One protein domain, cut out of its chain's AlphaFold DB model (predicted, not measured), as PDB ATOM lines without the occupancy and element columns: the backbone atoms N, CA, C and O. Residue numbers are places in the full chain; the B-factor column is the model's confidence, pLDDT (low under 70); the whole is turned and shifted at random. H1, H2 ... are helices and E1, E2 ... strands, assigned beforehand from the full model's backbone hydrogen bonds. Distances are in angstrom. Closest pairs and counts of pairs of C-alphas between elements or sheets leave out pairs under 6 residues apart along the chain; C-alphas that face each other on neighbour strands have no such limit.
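AT A GLANCE: This is residues 2 to 100 of the 299 residues of an uncharacterized protein of Gemmatimonadales bacterium (UniProt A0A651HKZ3). With little regular structure, this is a body mostly of loops: a small sheet of E1, E4 and E2 lies to one side, and E3, nearer the middle, pairs briefly with residues 42 to 43 and 62 to 63 of a long loop. The 99 printed residues include, in order, E1, E2, H1, E3, E4 and H2, a mixed class holding only 24 residues; the sheet, order E1, E4, E2, is mixed. The whole is compact, radius of gyration of the C-alphas 13.0 A, spanning 40 by 30 by 28 A.

IN THESE COORDINATES: E1 is residues 12 to 14, from C-alpha 12 at (367.038, 282.918, 265.972). E2 is 21 to 23, H1 24 to 30 (9.9 A), E3 75 to 78 (9.4 A), E4 92 to 94, and H2 96 to 99, ending at (369.746, 271.848, 259.438).

HOW THE PARTS SIT: E1 is parallel to E4 at 35 degrees; N 13 and O 92 are 3.0 A apart. E2 is antiparallel to E4 at 165 degrees; N 21 and O 93 are 3.0 A apart. The closest C-alphas of E2 and E3, Phe 21 and Met 78, are 5.0 A apart. H1 and H2 are only just not on the sheet, each with 4 pairs of C-alphas within 10 A. H1 has every O i to N i+4 pair within hydrogen-bond range; H2 is too short for one.

THE WHOLE: The farthest C-alphas, Gly 69 and Glu 86, are 40.7 A apart. The printed part has no cut. H1 to E3 and E3 to E4 are long links. Residues 34 to 40, 55 to 76 and 86 have pLDDT under 70.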
ATOM      1  N   PRO A   2     365.976 279.186 272.575       90.62
ATOM      2  CA  PRO A   2     367.244 278.926 273.241       90.62
ATOM      3  C   PRO A   2     367.609 280.025 274.248       90.62
ATOM      4  O   PRO A   2     367.390 281.210 273.993       90.62
ATOM      5  N   VAL A   3     368.171 279.619 275.385       93.00
ATOM      6  CA  VAL A   3     368.608 280.477 276.487       93.00
ATOM      7  C   VAL A   3     370.030 280.088 276.871       93.00
ATOM      8  O   VAL A   3     370.308 278.921 277.150       93.00
ATOM      9  N   THR A   4     370.940 281.056 276.883       91.00
ATOM     10  CA  THR A   4     372.342 280.838 277.252       91.00
ATOM     11  C   THR A   4     372.478 280.442 278.723       91.00
ATOM     12  O   THR A   4     371.604 280.729 279.547       91.00
ATOM     13  N   ALA A   5     373.610 279.846 279.096       89.56
ATOM     14  CA  ALA A   5     373.953 279.550 280.487       89.56
ATOM     15  C   ALA A   5     373.912 280.808 281.385       89.56
ATOM     16  O   ALA A   5     373.575 280.720 282.562       89.56
ATOM     17  N   SER A   6     374.163 281.991 280.812       90.56
ATOM     18  CA  SER A   6     374.042 283.297 281.478       90.56
ATOM     19  C   SER A   6     372.613 283.857 281.557       90.56
ATOM     20  O   SER A   6     372.410 284.932 282.116       90.56
ATOM     21  N   GLY A   7     371.610 283.156 281.017       93.44
ATOM     22  CA  GLY A   7     370.197 283.546 281.078       93.44
ATOM     23  C   GLY A   7     369.713 284.442 279.933       93.44
ATOM     24  O   GLY A   7     368.576 284.909 279.968       93.44
ATOM     25  N   VAL A   8     370.530 284.677 278.903       93.88
ATOM     26  CA  VAL A   8     370.140 285.491 277.743       93.88
ATOM     27  C   VAL A   8     369.346 284.633 276.762       93.88
ATOM     28  O   VAL A   8     369.810 283.590 276.317       93.88
ATOM     29  N   THR A   9     368.143 285.072 276.393       94.81
ATOM     30  CA  THR A   9     367.339 284.398 275.360       94.81
ATOM     31  C   THR A   9     367.782 284.852 273.973       94.81
ATOM     32  O   THR A   9     367.900 286.057 273.747       94.81
ATOM     33  N   LEU A  10     367.981 283.910 273.046       93.00
ATOM     34  CA  LEU A  10     368.278 284.213 271.643       93.00
ATOM     35  C   LEU A  10     367.045 284.045 270.754       93.00
ATOM     36  O   LEU A  10     366.343 283.030 270.802       93.00
ATOM     37  N   ARG A  11     366.809 285.041 269.901       93.75
ATOM     38  CA  ARG A  11     365.775 285.061 268.863       93.75
ATOM     39  C   ARG A  11     366.400 284.715 267.518       93.75
ATOM     40  O   ARG A  11     366.811 285.596 266.771       93.75
ATOM     41  N   LEU A  12     366.473 283.424 267.222       91.75
ATOM     42  CA  LEU A  12     367.038 282.918 265.972       91.75
ATOM     43  C   LEU A  12     365.935 282.601 264.962       91.75
ATOM     44  O   LEU A  12     364.875 282.086 265.327       91.75
ATOM     45  N   ARG A  13     366.199 282.895 263.689       90.50
ATOM     46  CA  ARG A  13     365.347 282.507 262.560       90.50
ATOM     47  C   ARG A  13     365.821 281.185 261.967       90.50
ATOM     48  O   ARG A  13     367.022 280.989 261.855       90.50
ATOM     49  N   LEU A  14     364.903 280.322 261.537       90.00
ATOM     50  CA  LEU A  14     365.243 279.158 260.712       90.00
ATOM     51  C   LEU A  14     365.175 279.522 259.230       90.00
ATOM     52  O   LEU A  14     364.125 279.966 258.758       90.00
ATOM     53  N   ASP A  15     366.250 279.263 258.497       88.19
ATOM     54  CA  ASP A  15     366.344 279.460 257.055       88.19
ATOM     55  C   ASP A  15     366.869 278.191 256.377       88.19
ATOM     56  O   ASP A  15     368.063 277.941 256.303       88.19
ATOM     57  N   SER A  16     365.950 277.369 255.879       86.00
ATOM     58  CA  SER A  16     366.259 276.106 255.192       86.00
ATOM     59  C   SER A  16     366.949 276.266 253.844       86.00
ATOM     60  O   SER A  16     367.394 275.259 253.296       86.00
ATOM     61  N   GLY A  17     367.071 277.490 253.328       78.06
ATOM     62  CA  GLY A  17     367.909 277.766 252.172       78.06
ATOM     63  C   GLY A  17     369.214 278.483 252.518       78.06
ATOM     64  O   GLY A  17     370.218 278.276 251.841       78.06
ATOM     65  N   GLY A  18     369.205 279.348 253.528       77.06
ATOM     66  CA  GLY A  18     370.315 280.254 253.814       77.06
ATOM     67  C   GLY A  18     371.477 279.640 254.593       77.06
ATOM     68  O   GLY A  18     371.490 278.455 254.917       77.06
ATOM     69  N   THR A  19     372.465 280.465 254.934       78.81
ATOM     70  CA  THR A  19     373.574 280.093 255.829       78.81
ATOM     71  C   THR A  19     373.364 280.585 257.255       78.81
ATOM     72  O   THR A  19     372.674 281.576 257.500       78.81
ATOM     73  N   SER A  20     373.960 279.881 258.217       84.25
ATOM     74  CA  SER A  20     373.912 280.256 259.626       84.25
ATOM     75  C   SER A  20     374.796 281.468 259.912       84.25
ATOM     76  O   SER A  20     375.922 281.555 259.428       84.25
ATOM     77  N   PHE A  21     374.317 282.402 260.734       86.75
ATOM     78  CA  PHE A  21     375.116 283.518 261.256       86.75
ATOM     79  C   PHE A  21     374.486 284.152 262.500       86.75
ATOM     80  O   PHE A  21     373.291 284.007 262.749       86.75
ATOM     81  N   LEU A  22     375.285 284.900 263.260       90.38
ATOM     82  CA  LEU A  22     374.817 285.800 264.315       90.38
ATOM     83  C   LEU A  22     374.963 287.256 263.886       90.38
ATOM     84  O   LEU A  22     375.838 287.605 263.093       90.38
ATOM     85  N   PHE A  23     374.125 288.120 264.445       91.38
ATOM     86  CA  PHE A  23     374.269 289.555 264.263       91.38
ATOM     87  C   PHE A  23     375.253 290.172 265.259       91.38
ATOM     88  O   PHE A  23     375.351 289.737 266.410       91.38
ATOM     89  N   THR A  24     375.959 291.221 264.828       90.00
ATOM     90  CA  THR A  24     376.933 291.956 265.649       90.00
ATOM     91  C   THR A  24     376.349 292.388 266.997       90.00
ATOM     92  O   THR A  24     376.995 292.184 268.027       90.00
ATOM     93  N   GLY A  25     375.121 292.916 267.029       90.88
ATOM     94  CA  GLY A  25     374.453 293.315 268.264       90.88
ATOM     95  C   GLY A  25     374.239 292.159 269.247       90.88
ATOM     96  O   GLY A  25     374.403 292.338 270.456       90.88
ATOM     97  N   ALA A  26     373.938 290.953 268.754       92.25
ATOM     98  CA  ALA A  26     373.810 289.765 269.596       92.25
ATOM     99  C   ALA A  26     375.163 289.339 270.180       92.25
ATOM    100  O   ALA A  26     375.264 289.114 271.386       92.25
ATOM    101  N   VAL A  27     376.213 289.301 269.354       90.62
ATOM    102  CA  VAL A  27     377.581 288.957 269.781       90.62
ATOM    103  C   VAL A  27     378.073 289.902 270.877       90.62
ATOM    104  O   VAL A  27     378.535 289.449 271.925       90.62
ATOM    105  N   GLN A  28     377.908 291.213 270.675       90.00
ATOM    106  CA  GLN A  28     378.286 292.233 271.656       90.00
ATOM    107  C   GLN A  28     377.500 292.090 272.961       90.00
ATOM    108  O   GLN A  28     378.087 292.117 274.041       90.00
ATOM    109  N   ARG A  29     376.179 291.892 272.874       92.00
ATOM    110  CA  ARG A  29     375.310 291.720 274.046       92.00
ATOM    111  C   ARG A  29     375.661 290.479 274.863       92.00
ATOM    112  O   ARG A  29     375.512 290.489 276.081       92.00
ATOM    113  N   LEU A  30     376.109 289.417 274.198       89.50
ATOM    114  CA  LEU A  30     376.533 288.174 274.835       89.50
ATOM    115  C   LEU A  30     377.970 288.228 275.368       89.50
ATOM    116  O   LEU A  30     378.368 287.319 276.094       89.50
ATOM    117  N   GLY A  31     378.743 289.264 275.025       88.19
ATOM    118  CA  GLY A  31     380.151 289.371 275.401       88.19
ATOM    119  C   GLY A  31     381.020 288.269 274.791       88.19
ATOM    120  O   GLY A  31     382.034 287.904 275.383       88.19
ATOM    121  N   ILE A  32     380.616 287.713 273.641       83.88
ATOM    122  CA  ILE A  32     381.373 286.646 272.982       83.88
ATOM    123  C   ILE A  32     382.613 287.283 272.340       83.88
ATOM    124  O   ILE A  32     382.465 288.213 271.538       83.88
ATOM    125  N   PRO A  33     383.831 286.829 272.682       78.00
ATOM    126  CA  PRO A  33     385.034 287.356 272.060       78.00
ATOM    127  C   PRO A  33     385.023 287.021 270.561       78.00
ATOM    128  O   PRO A  33     384.623 285.915 270.186       78.00
ATOM    129  N   PRO A  34     385.454 287.945 269.686       68.75
ATOM    130  CA  PRO A  34     385.625 287.624 268.277       68.75
ATOM    131  C   PRO A  34     386.618 286.465 268.137       68.75
ATOM    132  O   PRO A  34     387.589 286.382 268.896       68.75
ATOM    133  N   GLY A  35     386.387 285.580 267.165       64.56
ATOM    134  CA  GLY A  35     387.354 284.540 266.829       64.56
ATOM    135  C   GLY A  35     388.725 285.133 266.489       64.56
ATOM    136  O   GLY A  35     388.847 286.305 266.124       64.56
ATOM    137  N   ALA A  36     389.776 284.312 266.588       55.31
ATOM    138  CA  ALA A  36     391.163 284.733 266.354       55.31
ATOM    139  C   ALA A  36     391.402 285.382 264.969       55.31
ATOM    140  O   ALA A  36     392.391 286.090 264.791       55.31
ATOM    141  N   ALA A  37     390.494 285.173 264.008       54.41
ATOM    142  CA  ALA A  37     390.401 285.928 262.759       54.41
ATOM    143  C   ALA A  37     388.956 286.435 262.521       54.41
ATOM    144  O   ALA A  37     388.009 285.710 262.830       54.41
ATOM    145  N   PRO A  38     388.736 287.615 261.911       49.03
ATOM    146  CA  PRO A  38     387.391 288.142 261.623       49.03
ATOM    147  C   PRO A  38     386.508 287.179 260.813       49.03
ATOM    148  O   PRO A  38     385.309 287.063 261.045       49.03
ATOM    149  N   GLU A  39     387.125 286.431 259.901       55.94
ATOM    150  CA  GLU A  39     386.482 285.417 259.059       55.94
ATOM    151  C   GLU A  39     386.299 284.049 259.732       55.94
ATOM    152  O   GLU A  39     385.723 283.138 259.146       55.94
ATOM    153  N   SER A  40     386.736 283.896 260.986       63.25
ATOM    154  CA  SER A  40     386.545 282.656 261.746       63.25
ATOM    155  C   SER A  40     385.221 282.572 262.504       63.25
ATOM    156  O   SER A  40     384.964 281.545 263.117       63.25
ATOM    157  N   GLY A  41     384.364 283.594 262.440       76.81
ATOM    158  CA  GLY A  41     383.096 283.600 263.173       76.81
ATOM    159  C   GLY A  41     383.286 283.648 264.693       76.81
ATOM    160  O   GLY A  41     384.350 284.011 265.197       76.81
ATOM    161  N   VAL A  42     382.231 283.311 265.429       80.94
ATOM    162  CA  VAL A  42     382.214 283.261 266.895       80.94
ATOM    163  C   VAL A  42     381.653 281.939 267.385       80.94
ATOM    164  O   VAL A  42     380.716 281.408 266.790       80.94
ATOM    165  N   ALA A  43     382.204 281.423 268.482       81.00
ATOM    166  CA  ALA A  43     381.662 280.240 269.133       81.00
ATOM    167  C   ALA A  43     380.241 280.525 269.648       81.00
ATOM    168  O   ALA A  43     380.005 281.547 270.301       81.00
ATOM    169  N   LEU A  44     379.293 279.622 269.382       80.50
ATOM    170  CA  LEU A  44     377.996 279.659 270.056       80.50
ATOM    171  C   LEU A  44     378.194 279.593 271.581       80.50
ATOM    172  O   LEU A  44     379.041 278.832 272.053       80.50
ATOM    173  N   PRO A  45     377.415 280.360 272.366       83.69
ATOM    174  CA  PRO A  45     377.499 280.299 273.816       83.69
ATOM    175  C   PRO A  45     377.024 278.935 274.329       83.69
ATOM    176  O   PRO A  45     376.222 278.254 273.691       83.69
ATOM    177  N   GLU A  46     377.448 278.572 275.538       85.25
ATOM    178  CA  GLU A  46     376.818 277.467 276.262       85.25
ATOM    179  C   GLU A  46     375.331 277.787 276.510       85.25
ATOM    180  O   GLU A  46     374.968 278.922 276.844       85.25
ATOM    181  N   PHE A  47     374.463 276.784 276.363       86.88
ATOM    182  CA  PHE A  47     373.017 276.901 276.563       86.88
ATOM    183  C   PHE A  47     372.555 276.164 277.820       86.88
ATOM    184  O   PHE A  47     373.183 275.209 278.271       86.88
ATOM    185  N   GLN A  48     371.414 276.579 278.370       87.19
ATOM    186  CA  GLN A  48     370.733 275.819 279.415       87.19
ATOM    187  C   GLN A  48     370.185 274.508 278.844       87.19
ATOM    188  O   GLN A  48     369.575 274.501 277.777       87.19
ATOM    189  N   GLU A  49     370.292 273.417 279.604       82.94
ATOM    190  CA  GLU A  49     369.870 272.067 279.192       82.94
ATOM    191  C   GLU A  49     368.407 271.987 278.718       82.94
ATOM    192  O   GLU A  49     368.064 271.197 277.846       82.94
ATOM    193  N   ARG A  50     367.520 272.824 279.266       83.75
ATOM    194  CA  ARG A  50     366.088 272.844 278.906       83.75
ATOM    195  C   ARG A  50     365.739 273.829 277.789       83.75
ATOM    196  O   ARG A  50     364.579 273.916 277.395       83.75
ATOM    197  N   ALA A  51     366.715 274.591 277.308       85.25
ATOM    198  CA  ALA A  51     366.534 275.660 276.337       85.25
ATOM    199  C   ALA A  51     367.797 275.803 275.476       85.25
ATOM    200  O   ALA A  51     368.423 276.858 275.434       85.25
ATOM    201  N   TRP A  52     368.182 274.725 274.801       82.50
ATOM    202  CA  TRP A  52     369.382 274.655 273.970       82.50
ATOM    203  C   TRP A  52     369.035 274.510 272.490       82.50
ATOM    204  O   TRP A  52     367.891 274.244 272.117       82.50
ATOM    205  N   ILE A  53     370.050 274.693 271.653       83.25
ATOM    206  CA  ILE A  53     370.065 274.247 270.262       83.25
ATOM    207  C   ILE A  53     371.205 273.242 270.099       83.25
ATOM    208  O   ILE A  53     372.263 273.443 270.703       83.25
ATOM    209  N   PRO A  54     371.033 272.170 269.306       76.12
ATOM    210  CA  PRO A  54     372.153 271.311 268.959       76.12
ATOM    211  C   PRO A  54     373.226 272.075 268.208       76.12
ATOM    212  O   PRO A  54     372.962 273.123 267.611       76.12
ATOM    213  N   GLY A  55     374.441 271.522 268.238       66.50
ATOM    214  CA  GLY A  55     375.571 272.114 267.533       66.50
ATOM    215  C   GLY A  55     375.395 272.144 266.020       66.50
ATOM    216  O   GLY A  55     374.302 271.883 265.535       66.50
ATOM    217  N   LEU A  56     376.424 272.413 265.217       61.06
ATOM    218  CA  LEU A  56     376.304 272.167 263.770       61.06
ATOM    219  C   LEU A  56     376.295 270.655 263.477       61.06
ATOM    220  O   LEU A  56     376.801 269.859 264.271       61.06
ATOM    221  N   GLY A  57     375.636 270.252 262.387       53.38
ATOM    222  CA  GLY A  57     375.612 268.860 261.921       53.38
ATOM    223  C   GLY A  57     376.974 268.404 261.386       53.38
ATOM    224  O   GLY A  57     377.980 269.098 261.531       53.38
ATOM    225  N   GLU A  58     377.027 267.242 260.730       48.25
ATOM    226  CA  GLU A  58     378.262 266.750 260.088       48.25
ATOM    227  C   GLU A  58     378.824 267.691 259.006       48.25
ATOM    228  O   GLU A  58     380.014 267.616 258.716       48.25
ATOM    229  N   GLY A  59     378.013 268.622 258.486       41.69
ATOM    230  CA  GLY A  59     378.416 269.650 257.518       41.69
ATOM    231  C   GLY A  59     378.845 271.002 258.107       41.69
ATOM    232  O   GLY A  59     379.159 271.913 257.347       41.69
ATOM    233  N   GLY A  60     378.860 271.169 259.434       44.78
ATOM    234  CA  GLY A  60     379.380 272.393 260.047       44.78
ATOM    235  C   GLY A  60     380.885 272.538 259.862       44.78
ATOM    236  O   GLY A  60     381.608 271.545 259.926       44.78
ATOM    237  N   VAL A  61     381.384 273.770 259.711       43.75
ATOM    238  CA  VAL A  61     382.827 274.032 259.806       43.75
ATOM    239  C   VAL A  61     383.272 273.697 261.229       43.75
ATOM    240  O   VAL A  61     383.079 274.470 262.167       43.75
ATOM    241  N   ARG A  62     383.837 272.502 261.389       49.62
ATOM    242  CA  ARG A  62     384.450 272.037 262.629       49.62
ATOM    243  C   ARG A  62     385.828 272.677 262.731       49.62
ATOM    244  O   ARG A  62     386.632 272.556 261.808       49.62
ATOM    245  N   ARG A  63     386.118 273.339 263.847       42.78
ATOM    246  CA  ARG A  63     387.503 273.549 264.268       42.78
ATOM    247  C   ARG A  63     387.760 272.698 265.491       42.78
ATOM    248  O   ARG A  63     386.919 272.636 266.388       42.78
ATOM    249  N   ASP A  64     388.928 272.069 265.514       40.72
ATOM    250  CA  ASP A  64     389.489 271.615 266.775       40.72
ATOM    251  C   ASP A  64     389.573 272.849 267.685       40.72
ATOM    252  O   ASP A  64     390.056 273.898 267.230       40.72
ATOM    253  N   PRO A  65     389.036 272.787 268.916       39.75
ATOM    254  CA  PRO A  65     389.165 273.903 269.834       39.75
ATOM    255  C   PRO A  65     390.656 274.248 269.972       39.75
ATOM    256  O   PRO A  65     391.498 273.343 269.937       39.75
ATOM    257  N   PRO A  66     391.025 275.533 270.138       41.72
ATOM    258  CA  PRO A  66     392.358 275.843 270.637       41.72
ATOM    259  C   PRO A  66     392.571 275.020 271.910       41.72
ATOM    260  O   PRO A  66     391.618 274.841 272.667       41.72
ATOM    261  N   ASP A  67     393.780 274.484 272.082       44.34
ATOM    262  CA  ASP A  67     394.210 273.529 273.114       44.34
ATOM    263  C   ASP A  67     393.824 273.997 274.536       44.34
ATOM    264  O   ASP A  67     394.604 274.581 275.286       44.34
ATOM    265  N   THR A  68     392.545 273.836 274.874       45.19
ATOM    266  CA  THR A  68     391.880 274.323 276.094       45.19
ATOM    267  C   THR A  68     391.779 273.204 277.126       45.19
ATOM    268  O   THR A  68     391.192 273.396 278.191       45.19
ATOM    269  N   GLY A  69     392.332 272.022 276.821       40.47
ATOM    270  CA  GLY A  69     392.279 270.837 277.676       40.47
ATOM    271  C   GLY A  69     390.868 270.277 277.890       40.47
ATOM    272  O   GLY A  69     390.672 269.458 278.786       40.47
ATOM    273  N   ARG A  70     389.872 270.721 277.109       42.44
ATOM    274  CA  ARG A  70     388.510 270.170 277.108       42.44
ATOM    275  C   ARG A  70     388.343 269.233 275.916       42.44
ATOM    276  O   ARG A  70     387.797 269.620 274.885       42.44
ATOM    277  N   ASP A  71     388.806 267.996 276.070       36.38
ATOM    278  CA  ASP A  71     388.536 266.939 275.094       36.38
ATOM    279  C   ASP A  71     387.017 266.824 274.849       36.38
ATOM    280  O   ASP A  71     386.234 266.616 275.777       36.38
ATOM    281  N   GLY A  72     386.595 266.976 273.590       40.66
ATOM    282  CA  GLY A  72     385.235 266.662 273.138       40.66
ATOM    283  C   GLY A  72     384.214 267.807 273.089       40.66
ATOM    284  O   GLY A  72     383.087 267.559 272.661       40.66
ATOM    285  N   VAL A  73     384.564 269.048 273.452       42.19
ATOM    286  CA  VAL A  73     383.662 270.208 273.273       42.19
ATOM    287  C   VAL A  73     384.030 270.937 271.981       42.19
ATOM    288  O   VAL A  73     384.951 271.745 271.952       42.19
ATOM    289  N   GLN A  74     383.334 270.618 270.887       49.47
ATOM    290  CA  GLN A  74     383.525 271.306 269.605       49.47
ATOM    291  C   GLN A  74     382.924 272.716 269.665       49.47
ATOM    292  O   GLN A  74     381.731 272.875 269.927       49.47
ATOM    293  N   GLU A  75     383.742 273.737 269.401       55.53
ATOM    294  CA  GLU A  75     383.269 275.116 269.275       55.53
ATOM    295  C   GLU A  75     382.574 275.301 267.925       55.53
ATOM    296  O   GLU A  75     383.146 275.082 266.857       55.53
ATOM    297  N   ILE A  76     381.308 275.701 267.972       64.44
ATOM    298  CA  ILE A  76     380.514 275.949 266.772       64.44
ATOM    299  C   ILE A  76     380.740 277.385 266.345       64.44
ATOM    300  O   ILE A  76     380.235 278.296 266.997       64.44
ATOM    301  N   LEU A  77     381.463 277.584 265.251       71.25
ATOM    302  CA  LEU A  77     381.756 278.915 264.746       71.25
ATOM    303  C   LEU A  77     380.636 279.401 263.828       71.25
ATOM    304  O   LEU A  77     380.440 278.878 262.733       71.25
ATOM    305  N   MET A  78     379.909 280.421 264.273       78.94
ATOM    306  CA  MET A  78     378.928 281.128 263.459       78.94
ATOM    307  C   MET A  78     379.545 282.401 262.874       78.94
ATOM    308  O   MET A  78     380.067 283.219 263.635       78.94
ATOM    309  N   PRO A  79     379.464 282.622 261.551       82.94
ATOM    310  CA  PRO A  79     379.786 283.908 260.949       82.94
ATOM    311  C   PRO A  79     379.046 285.055 261.644       82.94
ATOM    312  O   PRO A  79     377.908 284.894 262.089       82.94
ATOM    313  N   VAL A  80     379.679 286.224 261.706       83.94
ATOM    314  CA  VAL A  80     379.053 287.440 262.234       83.94
ATOM    315  C   VAL A  80     378.700 288.352 261.075       83.94
ATOM    316  O   VAL A  80     379.539 288.624 260.216       83.94
ATOM    317  N   ARG A  81     377.461 288.837 261.052       84.50
ATOM    318  CA  ARG A  81     377.001 289.831 260.084       84.50
ATOM    319  C   ARG A  81     376.599 291.127 260.784       84.50
ATOM    320  O   ARG A  81     376.130 291.076 261.923       84.50
ATOM    321  N   PRO A  82     376.744 292.285 260.119       84.56
ATOM    322  CA  PRO A  82     376.166 293.529 260.610       84.56
ATOM    323  C   PRO A  82     374.665 293.367 260.856       84.56
ATOM    324  O   PRO A  82     373.991 292.675 260.091       84.56
ATOM    325  N   ASP A  83     374.143 294.010 261.901       82.88
ATOM    326  CA  ASP A  83     372.703 294.069 262.135       82.88
ATOM    327  C   ASP A  83     372.010 294.678 260.907       82.88
ATOM    328  O   ASP A  83     372.264 295.825 260.529       82.88
ATOM    329  N   SER A  84     371.136 293.906 260.266       72.56
ATOM    330  CA  SER A  84     370.304 294.399 259.170       72.56
ATOM    331  C   SER A  84     369.004 294.965 259.734       72.56
ATOM    332  O   SER A  84     368.317 294.285 260.502       72.56
ATOM    333  N   GLY A  85     368.601 296.157 259.288       71.12
ATOM    334  CA  GLY A  85     367.270 296.704 259.588       71.12
ATOM    335  C   GLY A  85     366.118 295.837 259.060       71.12
ATOM    336  O   GLY A  85     364.987 295.977 259.512       71.12
ATOM    337  N   GLU A  86     366.411 294.906 258.149       69.62
ATOM    338  CA  GLU A  86     365.450 293.969 257.569       69.62
ATOM    339  C   GLU A  86     364.791 293.076 258.628       69.62
ATOM    340  O   GLU A  86     363.587 292.805 258.558       69.62
ATOM    341  N   TRP A  87     365.542 292.650 259.650       77.50
ATOM    342  CA  TRP A  87     365.089 291.681 260.652       77.50
ATOM    343  C   TRP A  87     365.226 292.222 262.081       77.50
ATOM    344  O   TRP A  87     366.043 291.737 262.870       77.50
ATOM    345  N   PRO A  88     364.414 293.228 262.446       80.38
ATOM    346  CA  PRO A  88     364.533 293.892 263.732       80.38
ATOM    347  C   PRO A  88     364.268 292.918 264.885       80.38
ATOM    348  O   PRO A  88     363.249 292.225 264.935       80.38
ATOM    349  N   GLY A  89     365.193 292.895 265.845       87.44
ATOM    350  CA  GLY A  89     365.077 292.093 267.062       87.44
ATOM    351  C   GLY A  89     365.352 290.599 266.885       87.44
ATOM    352  O   GLY A  89     365.009 289.834 267.788       87.44
ATOM    353  N   LEU A  90     365.934 290.176 265.758       91.56
ATOM    354  CA  LEU A  90     366.558 288.860 265.633       91.56
ATOM    355  C   LEU A  90     368.027 288.930 266.050       91.56
ATOM    356  O   LEU A  90     368.676 289.959 265.911       91.56
ATOM    357  N   ASP A  91     368.539 287.812 266.552       93.44
ATOM    358  CA  ASP A  91     369.926 287.663 266.998       93.44
ATOM    359  C   ASP A  91     370.800 286.928 265.980       93.44
ATOM    360  O   ASP A  91     372.026 286.931 266.084       93.44
ATOM    361  N   GLY A  92     370.168 286.299 264.992       91.88
ATOM    362  CA  GLY A  92     370.839 285.539 263.954       91.88
ATOM    363  C   GLY A  92     369.899 284.613 263.190       91.88
ATOM    364  O   GLY A  92     368.676 284.612 263.383       91.88
ATOM    365  N   VAL A  93     370.509 283.801 262.339       89.06
ATOM    366  CA  VAL A  93     369.872 282.810 261.476       89.06
ATOM    367  C   VAL A  93     370.543 281.458 261.685       89.06
ATOM    368  O   VAL A  93     371.763 281.369 261.795       89.06
ATOM    369  N   LEU A  94     369.729 280.410 261.739       88.50
ATOM    370  CA  LEU A  94     370.135 279.016 261.622       88.50
ATOM    371  C   LEU A  94     369.774 278.559 260.212       88.50
ATOM    372  O   LEU A  94     368.595 278.419 259.879       88.50
ATOM    373  N   GLY A  95     370.808 278.410 259.398       84.69
ATOM    374  CA  GLY A  95     370.731 278.098 257.984       84.69
ATOM    375  C   GLY A  95     370.608 276.608 257.678       84.69
ATOM    376  O   GLY A  95     370.574 275.741 258.560       84.69
ATOM    377  N   ALA A  96     370.616 276.307 256.387       79.75
ATOM    378  CA  ALA A  96     370.670 274.974 255.818       79.75
ATOM    379  C   ALA A  96     371.904 274.185 256.301       79.75
ATOM    380  O   ALA A  96     371.798 272.995 256.580       79.75
ATOM    381  N   ASP A  97     373.040 274.851 256.504       76.38
ATOM    382  CA  ASP A  97     374.270 274.291 257.085       76.38
ATOM    383  C   ASP A  97     374.097 273.766 258.526       76.38
ATOM    384  O   ASP A  97     374.765 272.813 258.933       76.38
ATOM    385  N   TRP A  98     373.170 274.338 259.299       82.44
ATOM    386  CA  TRP A  98     372.810 273.841 260.631       82.44
ATOM    387  C   TRP A  98     371.738 272.744 260.593       82.44
ATOM    388  O   TRP A  98     371.727 271.843 261.445       82.44
ATOM    389  N   LEU A  99     370.843 272.803 259.606       85.12
ATOM    390  CA  LEU A  99     369.746 271.848 259.438       85.12
ATOM    391  C   LEU A  99     370.207 270.512 258.843       85.12
ATOM    392  O   LEU A  99     369.707 269.464 259.250       85.12
ATOM    393  N   GLN A 100     371.149 270.542 257.902       78.81
ATOM    394  CA  GLN A 100     371.561 269.379 257.121       78.81
ATOM    395  C   GLN A 100     372.221 268.268 257.943       78.81
ATOM    396  O   GLN A 100     372.830 268.484 258.992       78.81
TER     397      GLN A 100